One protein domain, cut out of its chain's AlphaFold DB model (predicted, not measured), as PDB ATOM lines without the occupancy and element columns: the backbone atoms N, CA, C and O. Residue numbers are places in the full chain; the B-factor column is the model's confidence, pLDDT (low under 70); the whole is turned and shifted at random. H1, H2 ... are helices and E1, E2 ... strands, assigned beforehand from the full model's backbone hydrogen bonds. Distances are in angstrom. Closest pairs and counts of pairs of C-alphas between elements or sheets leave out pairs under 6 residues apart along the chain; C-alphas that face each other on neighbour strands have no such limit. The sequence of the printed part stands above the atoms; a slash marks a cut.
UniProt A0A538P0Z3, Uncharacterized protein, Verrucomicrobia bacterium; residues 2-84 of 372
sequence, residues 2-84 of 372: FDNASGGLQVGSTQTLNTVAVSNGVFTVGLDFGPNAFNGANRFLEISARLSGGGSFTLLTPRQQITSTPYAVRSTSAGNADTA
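AT A GLANCE: This is residues 2 to 84 of the 372 residues of an uncharacterized protein of Verrucomicrobia bacterium (UniProt A0A538P0Z3). With little regular structure, the domain is a long, loose form: a two-stranded hairpin of E1 and E2, a long unnamed stretch, residues 2 to 42, looping beside it, and H1 at one end, where residues 77 to 84 stick out. The printed part has 83 residues, of which 29 are in named elements, in the order E1, E2, H1; the sheet, E1 - E2, is antiparallel and the class mixed. It is loose, with a radius of gyration of the C-alphas of 16.0 A and spans of 54 by 26 by 19 A.

IN THESE COORDINATES: E1, residues 43 to 49, begins at C-alpha 43 (23.917, 33.738, 31.698) and is 19.6 A long. E2, residues 58 to 66, is 21.0 A long and bends by 63 degrees at residue 62. H1, residues 70 to 82, is 19.6 A long and ends at C-alpha 82 (26.128, 32.865, 55.835).

HOW THE PARTS SIT: E1 and E2 form an antiparallel hairpin, their directions at 156 degrees. C-alphas 48 and 59 face each other at 4.1 A. N 45 and O 64 are within hydrogen-bond range at 2.8 A. E1 and H1 are apart. In H1, 6 of 9 O i to N i+4 pairs are within range.

THE WHOLE: The C-alphas of Gly 53 and Ala 84, the farthest apart, are 54.2 A apart. The printed part has no cut and no long link between named elements. Residues 68 to 84 have pLDDT under 70.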
ATOM      1  N   PHE A   2      22.694  39.003  29.827       91.12
ATOM      2  CA  PHE A   2      21.265  38.722  29.992       91.12
ATOM      3  C   PHE A   2      21.004  37.397  30.715       91.12
ATOM      4  O   PHE A   2      21.885  36.537  30.797       91.12
ATOM      5  N   ASP A   3      19.791  37.250  31.243       87.88
ATOM      6  CA  ASP A   3      19.309  36.048  31.935       87.88
ATOM      7  C   ASP A   3      18.748  34.966  30.996       87.88
ATOM      8  O   ASP A   3      18.588  33.822  31.421       87.88
ATOM      9  N   ASN A   4      18.496  35.289  29.722       89.12
ATOM     10  CA  ASN A   4      17.907  34.370  28.749       89.12
ATOM     11  C   ASN A   4      18.560  34.451  27.350       89.12
ATOM     12  O   ASN A   4      19.165  35.463  26.968       89.12
ATOM     13  N   ALA A   5      18.421  33.370  26.577       85.94
ATOM     14  CA  ALA A   5      19.011  33.179  25.249       85.94
ATOM     15  C   ALA A   5      18.393  34.089  24.171       85.94
ATOM     16  O   ALA A   5      19.078  34.494  23.232       85.94
ATOM     17  N   SER A   6      17.110  34.428  24.318       85.00
ATOM     18  CA  SER A   6      16.369  35.382  23.488       85.00
ATOM     19  C   SER A   6      15.347  36.108  24.364       85.00
ATOM     20  O   SER A   6      14.717  35.481  25.217       85.00
ATOM     21  N   GLY A   7      15.206  37.426  24.208       81.31
ATOM     22  CA  GLY A   7      14.475  38.254  25.177       81.31
ATOM     23  C   GLY A   7      15.131  38.252  26.568       81.31
ATOM     24  O   GLY A   7      16.326  37.989  26.694       81.31
ATOM     25  N   GLY A   8      14.369  38.551  27.621       85.94
ATOM     26  CA  GLY A   8      14.863  38.538  29.006       85.94
ATOM     27  C   GLY A   8      15.446  39.866  29.495       85.94
ATOM     28  O   GLY A   8      15.574  40.832  28.737       85.94
ATOM     29  N   LEU A   9      15.763  39.919  30.789       88.69
ATOM     30  CA  LEU A   9      16.276  41.115  31.449       88.69
ATOM     31  C   LEU A   9      17.793  41.208  31.312       88.69
ATOM     32  O   LEU A   9      18.532  40.219  31.359       88.69
ATOM     33  N   GLN A  10      18.273  42.440  31.179       90.56
ATOM     34  CA  GLN A  10      19.695  42.717  31.263       90.56
ATOM     35  C   GLN A  10      20.141  42.631  32.730       90.56
ATOM     36  O   GLN A  10      19.688  43.402  33.568       90.56
ATOM     37  N   VAL A  11      21.038  41.691  33.031       88.25
ATOM     38  CA  VAL A  11      21.564  41.438  34.387       88.25
ATOM     39  C   VAL A  11      22.863  42.203  34.641       88.25
ATOM     40  O   VAL A  11      23.105  42.682  35.742       88.25
ATOM     41  N   GLY A  12      23.716  42.303  33.621       86.31
ATOM     42  CA  GLY A  12      24.974  43.051  33.677       86.31
ATOM     43  C   GLY A  12      24.933  44.242  32.732       86.31
ATOM     44  O   GLY A  12      24.418  44.106  31.614       86.31
ATOM     45  N   SER A  13      25.505  45.369  33.158       87.81
ATOM     46  CA  SER A  13      25.590  46.606  32.372       87.81
ATOM     47  C   SER A  13      26.196  46.378  30.982       87.81
ATOM     48  O   SER A  13      26.928  45.414  30.732       87.81
ATOM     49  N   THR A  14      25.846  47.248  30.036       90.44
ATOM     50  CA  THR A  14      26.422  47.211  28.690       90.44
ATOM     51  C   THR A  14      27.868  47.682  28.755       90.44
ATOM     52  O   THR A  14      28.129  48.830  29.104       90.44
ATOM     53  N   GLN A  15      28.801  46.806  28.387       91.00
ATOM     54  CA  GLN A  15      30.218  47.138  28.279       91.00
ATOM     55  C   GLN A  15      30.528  47.546  26.836       91.00
ATOM     56  O   GLN A  15      30.436  46.725  25.925       91.00
ATOM     57  N   THR A  16      30.861  48.821  26.621       89.19
ATOM     58  CA  THR A  16      31.244  49.340  25.298       89.19
ATOM     59  C   THR A  16      32.758  49.438  25.217       89.19
ATOM     60  O   THR A  16      33.365  50.279  25.877       89.19
ATOM     61  N   LEU A  17      33.368  48.591  24.392       88.25
ATOM     62  CA  LEU A  17      34.812  48.570  24.181       88.25
ATOM     63  C   LEU A  17      35.129  49.177  22.815       88.25
ATOM     64  O   LEU A  17      34.699  48.667  21.782       88.25
ATOM     65  N   ASN A  18      35.860  50.291  22.817       86.44
ATOM     66  CA  ASN A  18      36.273  50.982  21.599       86.44
ATOM     67  C   ASN A  18      37.681  50.542  21.185       86.44
ATOM     68  O   ASN A  18      38.495  50.177  22.030       86.44
ATOM     69  N   THR A  19      37.971  50.611  19.884       84.19
ATOM     70  CA  THR A  19      39.323  50.372  19.340       84.19
ATOM     71  C   THR A  19      39.873  48.971  19.662       84.19
ATOM     72  O   THR A  19      41.064  48.794  19.905       84.19
ATOM     73  N   VAL A  20      39.006  47.953  19.666       87.62
ATOM     74  CA  VAL A  20      39.410  46.554  19.879       87.62
ATOM     75  C   VAL A  20      40.189  46.061  18.660       87.62
ATOM     76  O   VAL A  20      39.669  46.063  17.543       87.62
ATOM     77  N   ALA A  21      41.436  45.637  18.866       85.94
ATOM     78  CA  ALA A  21      42.242  45.041  17.810       85.94
ATOM     79  C   ALA A  21      41.644  43.692  17.385       85.94
ATOM     80  O   ALA A  21      41.403  42.817  18.218       85.94
ATOM     81  N   VAL A  22      41.425  43.528  16.081       85.56
ATOM     82  CA  VAL A  22      40.973  42.272  15.476       85.56
ATOM     83  C   VAL A  22      42.095  41.761  14.585       85.56
ATOM     84  O   VAL A  22      42.541  42.472  13.687       85.56
ATOM     85  N   SER A  23      42.551  40.534  14.821       86.19
ATOM     86  CA  SER A  23      43.571  39.873  14.003       86.19
ATOM     87  C   SER A  23      43.023  38.538  13.515       86.19
ATOM     88  O   SER A  23      42.526  37.747  14.314       86.19
ATOM     89  N   ASN A  24      43.054  38.304  12.198       82.50
ATOM     90  CA  ASN A  24      42.512  37.097  11.553       82.50
ATOM     91  C   ASN A  24      41.072  36.740  11.985       82.50
ATOM     92  O   ASN A  24      40.733  35.571  12.150       82.50
ATOM     93  N   GLY A  25      40.221  37.751  12.194       83.44
ATOM     94  CA  GLY A  25      38.818  37.566  12.592       83.44
ATOM     95  C   GLY A  25      38.590  37.260  14.077       83.44
ATOM     96  O   GLY A  25      37.446  37.061  14.474       83.44
ATOM     97  N   VAL A  26      39.640  37.258  14.906       85.69
ATOM     98  CA  VAL A  26      39.552  37.007  16.350       85.69
ATOM     99  C   VAL A  26      39.920  38.267  17.132       85.69
ATOM    100  O   VAL A  26      40.832  39.010  16.764       85.69
ATOM    101  N   PHE A  27      39.213  38.489  18.238       87.56
ATOM    102  CA  PHE A  27      39.549  39.485  19.249       87.56
ATOM    103  C   PHE A  27      39.455  38.869  20.647       87.56
ATOM    104  O   PHE A  27      38.775  37.867  20.863       87.56
ATOM    105  N   THR A  28      40.134  39.473  21.616       85.81
ATOM    106  CA  THR A  28      40.037  39.097  23.030       85.81
ATOM    107  C   THR A  28      39.806  40.353  23.846       85.81
ATOM    108  O   THR A  28      40.484  41.359  23.653       85.81
ATOM    109  N   VAL A  29      38.829  40.294  24.743       86.81
ATOM    110  CA  VAL A  29      38.438  41.414  25.598       86.81
ATOM    111  C   VAL A  29      38.185  40.924  27.015       86.81
ATOM    112  O   VAL A  29      37.634  39.842  27.214       86.81
ATOM    113  N   GLY A  30      38.578  41.729  28.000       85.56
ATOM    114  CA  GLY A  30      38.127  41.553  29.376       85.56
ATOM    115  C   GLY A  30      36.714  42.109  29.516       85.56
ATOM    116  O   GLY A  30      36.465  43.256  29.150       85.56
ATOM    117  N   LEU A  31      35.792  41.299  30.030       86.44
ATOM    118  CA  LEU A  31      34.429  41.717  30.339       86.44
ATOM    119  C   LEU A  31      34.221  41.603  31.845       86.44
ATOM    120  O   LEU A  31      34.339  40.513  32.400       86.44
ATOM    121  N   ASP A  32      33.888  42.716  32.488       85.50
ATOM    122  CA  ASP A  32      33.503  42.750  33.896       85.50
ATOM    123  C   ASP A  32      32.055  43.237  34.005       85.50
ATOM    124  O   ASP A  32      31.713  44.325  33.544       85.50
ATOM    125  N   PHE A  33      31.182  42.412  34.578       85.88
ATOM    126  CA  PHE A  33      29.776  42.757  34.809       85.88
ATOM    127  C   PHE A  33      29.479  43.026  36.293       85.88
ATOM    128  O   PHE A  33      28.329  43.295  36.641       85.88
ATOM    129  N   GLY A  34      30.498  42.977  37.158       79.38
ATOM    130  CA  GLY A  34      30.387  43.092  38.606       79.38
ATOM    131  C   GLY A  34      29.973  41.783  39.302       79.38
ATOM    132  O   GLY A  34      29.445  40.862  38.670       79.38
ATOM    133  N   PRO A  35      30.168  41.691  40.631       70.69
ATOM    134  CA  PRO A  35      29.968  40.458  41.402       70.69
ATOM    135  C   PRO A  35      28.516  39.953  41.387       70.69
ATOM    136  O   PRO A  35      28.275  38.750  41.358       70.69
ATOM    137  N   ASN A  36      27.536  40.859  41.326       74.81
ATOM    138  CA  ASN A  36      26.111  40.502  41.344       74.81
ATOM    139  C   ASN A  36      25.634  39.845  40.043       74.81
ATOM    140  O   ASN A  36      24.580  39.208  40.002       74.81
ATOM    141  N   ALA A  37      26.401  39.995  38.966       78.00
ATOM    142  CA  ALA A  37      26.012  39.497  37.662       78.00
ATOM    143  C   ALA A  37      26.124  37.961  37.581       78.00
ATOM    144  O   ALA A  37      25.386  37.326  36.822       78.00
ATOM    145  N   PHE A  38      26.977  37.358  38.418       77.50
ATOM    146  CA  PHE A  38      27.303  35.932  38.432       77.50
ATOM    147  C   PHE A  38      26.847  35.246  39.731       77.50
ATOM    148  O   PHE A  38      27.653  34.858  40.568       77.50
ATOM    149  N   ASN A  39      25.537  35.043  39.890       72.06
ATOM    150  CA  ASN A  39      24.940  34.410  41.079       72.06
ATOM    151  C   ASN A  39      24.754  32.877  40.971       72.06
ATOM    152  O   ASN A  39      23.965  32.295  41.712       72.06
ATOM    153  N   GLY A  40      25.424  32.230  40.014       74.25
ATOM    154  CA  GLY A  40      25.338  30.781  39.777       74.25
ATOM    155  C   GLY A  40      24.250  30.326  38.792       74.25
ATOM    156  O   GLY A  40      24.318  29.193  38.319       74.25
ATOM    157  N   ALA A  41      23.292  31.184  38.420       76.44
ATOM    158  CA  ALA A  41      22.325  30.885  37.357       76.44
ATOM    159  C   ALA A  41      22.928  31.065  35.945       76.44
ATOM    160  O   ALA A  41      23.909  31.789  35.768       76.44
ATOM    161  N   ASN A  42      22.318  30.435  34.930       82.25
ATOM    162  CA  ASN A  42      22.738  30.560  33.527       82.25
ATOM    163  C   ASN A  42      22.769  32.030  33.078       82.25
ATOM    164  O   ASN A  42      21.910  32.831  33.464       82.25
ATOM    165  N   ARG A  43      23.763  32.389  32.259       88.56
ATOM    166  CA  ARG A  43      23.917  33.738  31.698       88.56
ATOM    167  C   ARG A  43      24.153  33.696  30.206       88.56
ATOM    168  O   ARG A  43      24.674  32.717  29.693       88.56
ATOM    169  N   PHE A  44      23.789  34.777  29.526       90.56
ATOM    170  CA  PHE A  44      23.906  34.890  28.078       90.56
ATOM    171  C   PHE A  44      24.579  36.213  27.690       90.56
ATOM    172  O   PHE A  44      24.210  37.289  28.174       90.56
ATOM    173  N   LEU A  45      25.585  36.142  26.821       91.06
ATOM    174  CA  LEU A  45      26.265  37.300  26.248       91.06
ATOM    175  C   LEU A  45      25.589  37.709  24.947       91.06
ATOM    176  O   LEU A  45      25.529  36.942  23.988       91.06
ATOM    177  N   GLU A  46      25.110  38.947  24.931       92.44
ATOM    178  CA  GLU A  46      24.734  39.645  23.713       92.44
ATOM    179  C   GLU A  46      25.924  40.470  23.246       92.44
ATOM    180  O   GLU A  46      26.478  41.249  24.024       92.44
ATOM    181  N   ILE A  47      26.329  40.263  21.997       90.69
ATOM    182  CA  ILE A  47      27.492  40.918  21.413       90.69
ATOM    183  C   ILE A  47      27.019  41.630  20.158       90.69
ATOM    184  O   ILE A  47      26.422  41.012  19.280       90.69
ATOM    185  N   SER A  48      27.331  42.916  20.057       90.69
ATOM    186  CA  SER A  48      27.144  43.682  18.832       90.69
ATOM    187  C   SER A  48      28.483  44.284  18.427       90.69
ATOM    188  O   SER A  48      29.212  44.794  19.278       90.69
ATOM    189  N   ALA A  49      28.824  44.229  17.141       88.81
ATOM    190  CA  ALA A  49      30.119  44.665  16.618       88.81
ATOM    191  C   ALA A  49      29.957  45.599  15.409       88.81
ATOM    192  O   ALA A  49      28.963  45.534  14.692       88.81
ATOM    193  N   ARG A  50      30.935  46.481  15.179       87.38
ATOM    194  CA  ARG A  50      31.039  47.330  13.977       87.38
ATOM    195  C   ARG A  50      32.501  47.594  13.629       87.38
ATOM    196  O   ARG A  50      33.370  47.439  14.485       87.38
ATOM    197  N   LEU A  51      32.755  48.038  12.398       83.56
ATOM    198  CA  LEU A  51      34.074  48.524  11.984       83.56
ATOM    199  C   LEU A  51      34.446  49.818  12.727       83.56
ATOM    200  O   LEU A  51      33.586  50.619  13.104       83.56
ATOM    201  N   SER A  52      35.748  50.023  12.936       80.25
ATOM    202  CA  SER A  52      36.267  51.266  13.514       80.25
ATOM    203  C   SER A  52      36.051  52.433  12.545       80.25
ATOM    204  O   SER A  52      36.240  52.281  11.342       80.25
ATOM    205  N   GLY A  53      35.664  53.600  13.065       74.62
ATOM    206  CA  GLY A  53      35.527  54.828  12.274       74.62
ATOM    207  C   GLY A  53      34.150  55.103  11.647       74.62
ATOM    208  O   GLY A  53      33.986  56.171  11.066       74.62
ATOM    209  N   GLY A  54      33.140  54.234  11.797       73.88
ATOM    210  CA  GLY A  54      31.760  54.559  11.392       73.88
ATOM    211  C   GLY A  54      30.803  53.362  11.288       73.88
ATOM    212  O   GLY A  54      31.239  52.225  11.147       73.88
ATOM    213  N   GLY A  55      29.489  53.627  11.356       82.19
ATOM    214  CA  GLY A  55      28.405  52.631  11.231       82.19
ATOM    215  C   GLY A  55      27.665  52.314  12.541       82.19
ATOM    216  O   GLY A  55      28.151  52.607  13.634       82.19
ATOM    217  N   SER A  56      26.473  51.720  12.443       86.19
ATOM    218  CA  SER A  56      25.732  51.181  13.598       86.19
ATOM    219  C   SER A  56      26.293  49.819  14.014       86.19
ATOM    220  O   SER A  56      26.829  49.092  13.182       86.19
ATOM    221  N   PHE A  57      26.172  49.461  15.293       88.56
ATOM    222  CA  PHE A  57      26.534  48.123  15.763       88.56
ATOM    223  C   PHE A  57      25.604  47.064  15.156       88.56
ATOM    224  O   PHE A  57      24.383  47.187  15.236       88.56
ATOM    225  N   THR A  58      26.182  46.014  14.579       90.62
ATOM    226  CA  THR A  58      25.462  44.830  14.106       90.62
ATOM    227  C   THR A  58      25.398  43.802  15.228       90.62
ATOM    228  O   THR A  58      26.434  43.403  15.757       90.62
ATOM    229  N   LEU A  59      24.188  43.380  15.591       89.50
ATOM    230  CA  LEU A  59      23.959  42.345  16.596       89.50
ATOM    231  C   LEU A  59      24.391  40.969  16.069       89.50
ATOM    232  O   LEU A  59      23.979  40.565  14.983       89.50
ATOM    233  N   LEU A  60      25.178  40.238  16.856       88.31
ATOM    234  CA  LEU A  60      25.570  38.861  16.575       88.31
ATOM    235  C   LEU A  60      24.583  37.912  17.264       88.31
ATOM    236  O   LEU A  60      24.556  37.812  18.491       88.31
ATOM    237  N   THR A  61      23.746  37.240  16.471       85.62
ATOM    238  CA  THR A  61      22.758  36.266  16.956       85.62
ATOM    239  C   THR A  61      23.201  34.827  16.659       85.62
ATOM    240  O   THR A  61      23.819  34.585  15.620       85.62
ATOM    241  N   PRO A  62      22.876  33.847  17.529       88.31
ATOM    242  CA  PRO A  62      22.209  33.973  18.835       88.31
ATOM    243  C   PRO A  62      23.165  34.399  19.969       88.31
ATOM    244  O   PRO A  62      24.385  34.308  19.836       88.31
ATOM    245  N   ARG A  63      22.609  34.829  21.115       91.12
ATOM    246  CA  ARG A  63      23.401  35.118  22.324       91.12
ATOM    247  C   ARG A  63      24.160  33.872  22.780       91.12
ATOM    248  O   ARG A  63      23.619  32.767  22.768       91.12
ATOM    249  N   GLN A  64      25.393  34.054  23.236       87.62
ATOM    250  CA  GLN A  64      26.243  32.949  23.676       87.62
ATOM    251  C   GLN A  64      26.000  32.629  25.152       87.62
ATOM    252  O   GLN A  64      26.087  33.517  25.999       87.62
ATOM    253  N   GLN A  65      25.700  31.369  25.476       87.56
ATOM    254  CA  GLN A  65      25.510  30.931  26.859       87.56
ATOM    255  C   GLN A  65      26.850  30.826  27.601       87.56
ATOM    256  O   GLN A  65      27.799  30.220  27.112       87.56
ATOM    257  N   ILE A  66      26.888  31.354  28.822       84.00
ATOM    258  CA  ILE A  66      27.909  31.096  29.834       84.00
ATOM    259  C   ILE A  66      27.325  30.078  30.823       84.00
ATOM    260  O   ILE A  66      26.352  30.368  31.527       84.00
ATOM    261  N   THR A  67      27.908  28.880  30.880       71.44
ATOM    262  CA  THR A  67      27.559  27.841  31.861       71.44
ATOM    263  C   THR A  67      28.286  28.079  33.183       71.44
ATOM    264  O   THR A  67      29.455  28.469  33.183       71.44
ATOM    265  N   SER A  68      27.639  27.811  34.319       69.69
ATOM    266  CA  SER A  68      28.313  27.845  35.620       69.69
ATOM    267  C   SER A  68      29.379  26.742  35.706       69.69
ATOM    268  O   SER A  68      29.159  25.605  35.291       69.69
ATOM    269  N   THR A  69      30.566  27.065  36.225       64.19
ATOM    270  CA  THR A  69      31.581  26.054  36.557       64.19
ATOM    271  C   THR A  69      31.251  25.408  37.912       64.19
ATOM    272  O   THR A  69      30.553  26.024  38.723       64.19
ATOM    273  N   PRO A  70      31.763  24.203  38.232       58.34
ATOM    274  CA  PRO A  70      31.479  23.532  39.510       58.34
ATOM    275  C   PRO A  70      31.785  24.388  40.753       58.34
ATOM    276  O   PRO A  70      31.093  24.292  41.767       58.34
ATOM    277  N   TYR A  71      32.783  25.276  40.666       53.78
ATOM    278  CA  TYR A  71      33.124  26.216  41.738       53.78
ATOM    279  C   TYR A  71      32.043  27.282  41.982       53.78
ATOM    280  O   TYR A  71      31.860  27.698  43.124       53.78
ATOM    281  N   ALA A  72      31.269  27.672  40.963       64.56
ATOM    282  CA  ALA A  72      30.164  28.618  41.119       64.56
ATOM    283  C   ALA A  72      28.968  28.007  41.879       64.56
ATOM    284  O   ALA A  72      28.321  28.706  42.654       64.56
ATOM    285  N   VAL A  73      28.724  26.694  41.748       60.81
ATOM    286  CA  VAL A  73      27.672  25.981  42.508       60.81
ATOM    287  C   VAL A  73      27.992  25.948  44.007       60.81
ATOM    288  O   VAL A  73      27.104  26.123  44.840       60.81
ATOM    289  N   ARG A  74      29.275  25.806  44.375       62.16
ATOM    290  CA  ARG A  74      29.711  25.868  45.782       62.16
ATOM    291  C   ARG A  74      29.438  27.238  46.417       62.16
ATOM    292  O   ARG A  74      29.156  27.293  47.611       62.16
ATOM    293  N   SER A  75      29.460  28.321  45.637       65.88
ATOM    294  CA  SER A  75      29.152  29.670  46.134       65.88
ATOM    295  C   SER A  75      27.676  29.833  46.526       65.88
ATOM    296  O   SER A  75      27.381  30.545  47.481       65.88
ATOM    297  N   THR A  76      26.749  29.126  45.867       64.44
ATOM    298  CA  THR A  76      25.334  29.077  46.282       64.44
ATOM    299  C   THR A  76      25.175  28.391  47.643       64.44
ATOM    300  O   THR A  76      24.426  28.864  48.492       64.44
ATOM    301  N   SER A  77      25.917  27.306  47.894       65.94
ATOM    302  CA  SER A  77      25.910  26.633  49.202       65.94
ATOM    303  C   SER A  77      26.553  27.471  50.312       65.94
ATOM    304  O   SER A  77      26.104  27.389  51.451       65.94
ATOM    305  N   ALA A  78      27.568  28.282  49.993       66.75
ATOM    306  CA  ALA A  78      28.196  29.197  50.949       66.75
ATOM    307  C   ALA A  78      27.245  30.331  51.373       66.75
ATOM    308  O   ALA A  78      27.093  30.573  52.564       66.75
ATOM    309  N   GLY A  79      26.507  30.933  50.430       65.19
ATOM    310  CA  GLY A  79      25.500  31.952  50.759       65.19
ATOM    311  C   GLY A  79      24.387  31.431  51.679       65.19
ATOM    312  O   GLY A  79      23.960  32.136  52.589       65.19
ATOM    313  N   ASN A  80      23.976  30.166  51.515       64.44
ATOM    314  CA  ASN A  80      23.025  29.518  52.427       64.44
ATOM    315  C   ASN A  80      23.591  29.316  53.849       64.44
ATOM    316  O   ASN A  80      22.813  29.233  54.799       64.44
ATOM    317  N   ALA A  81      24.915  29.205  54.001       65.19
ATOM    318  CA  ALA A  81      25.573  29.077  55.301       65.19
ATOM    319  C   ALA A  81      25.698  30.434  56.016       65.19
ATOM    320  O   ALA A  81      25.473  30.498  57.224       65.19
ATOM    321  N   ASP A  82      25.974  31.513  55.277       62.00
ATOM    322  CA  ASP A  82      26.128  32.865  55.835       62.00
ATOM    323  C   ASP A  82      24.819  33.418  56.434       62.00
ATOM    324  O   ASP A  82      24.850  34.182  57.398       62.00
ATOM    325  N   THR A  83      23.656  33.013  55.907       58.78
ATOM    326  CA  THR A  83      22.331  33.455  56.389       58.78
ATOM    327  C   THR A  83      21.623  32.430  57.286       58.78
ATOM    328  O   THR A  83      20.403  32.495  57.460       58.78
ATOM    329  N   ALA A  84      22.338  31.439  57.825       62.12
ATOM    330  CA  ALA A  84      21.742  30.373  58.627       62.12
ATOM    331  C   ALA A  84      21.345  30.866  60.035       62.12
ATOM    332  O   ALA A  84      22.137  30.846  60.971       62.12
TER     333      ALA A  84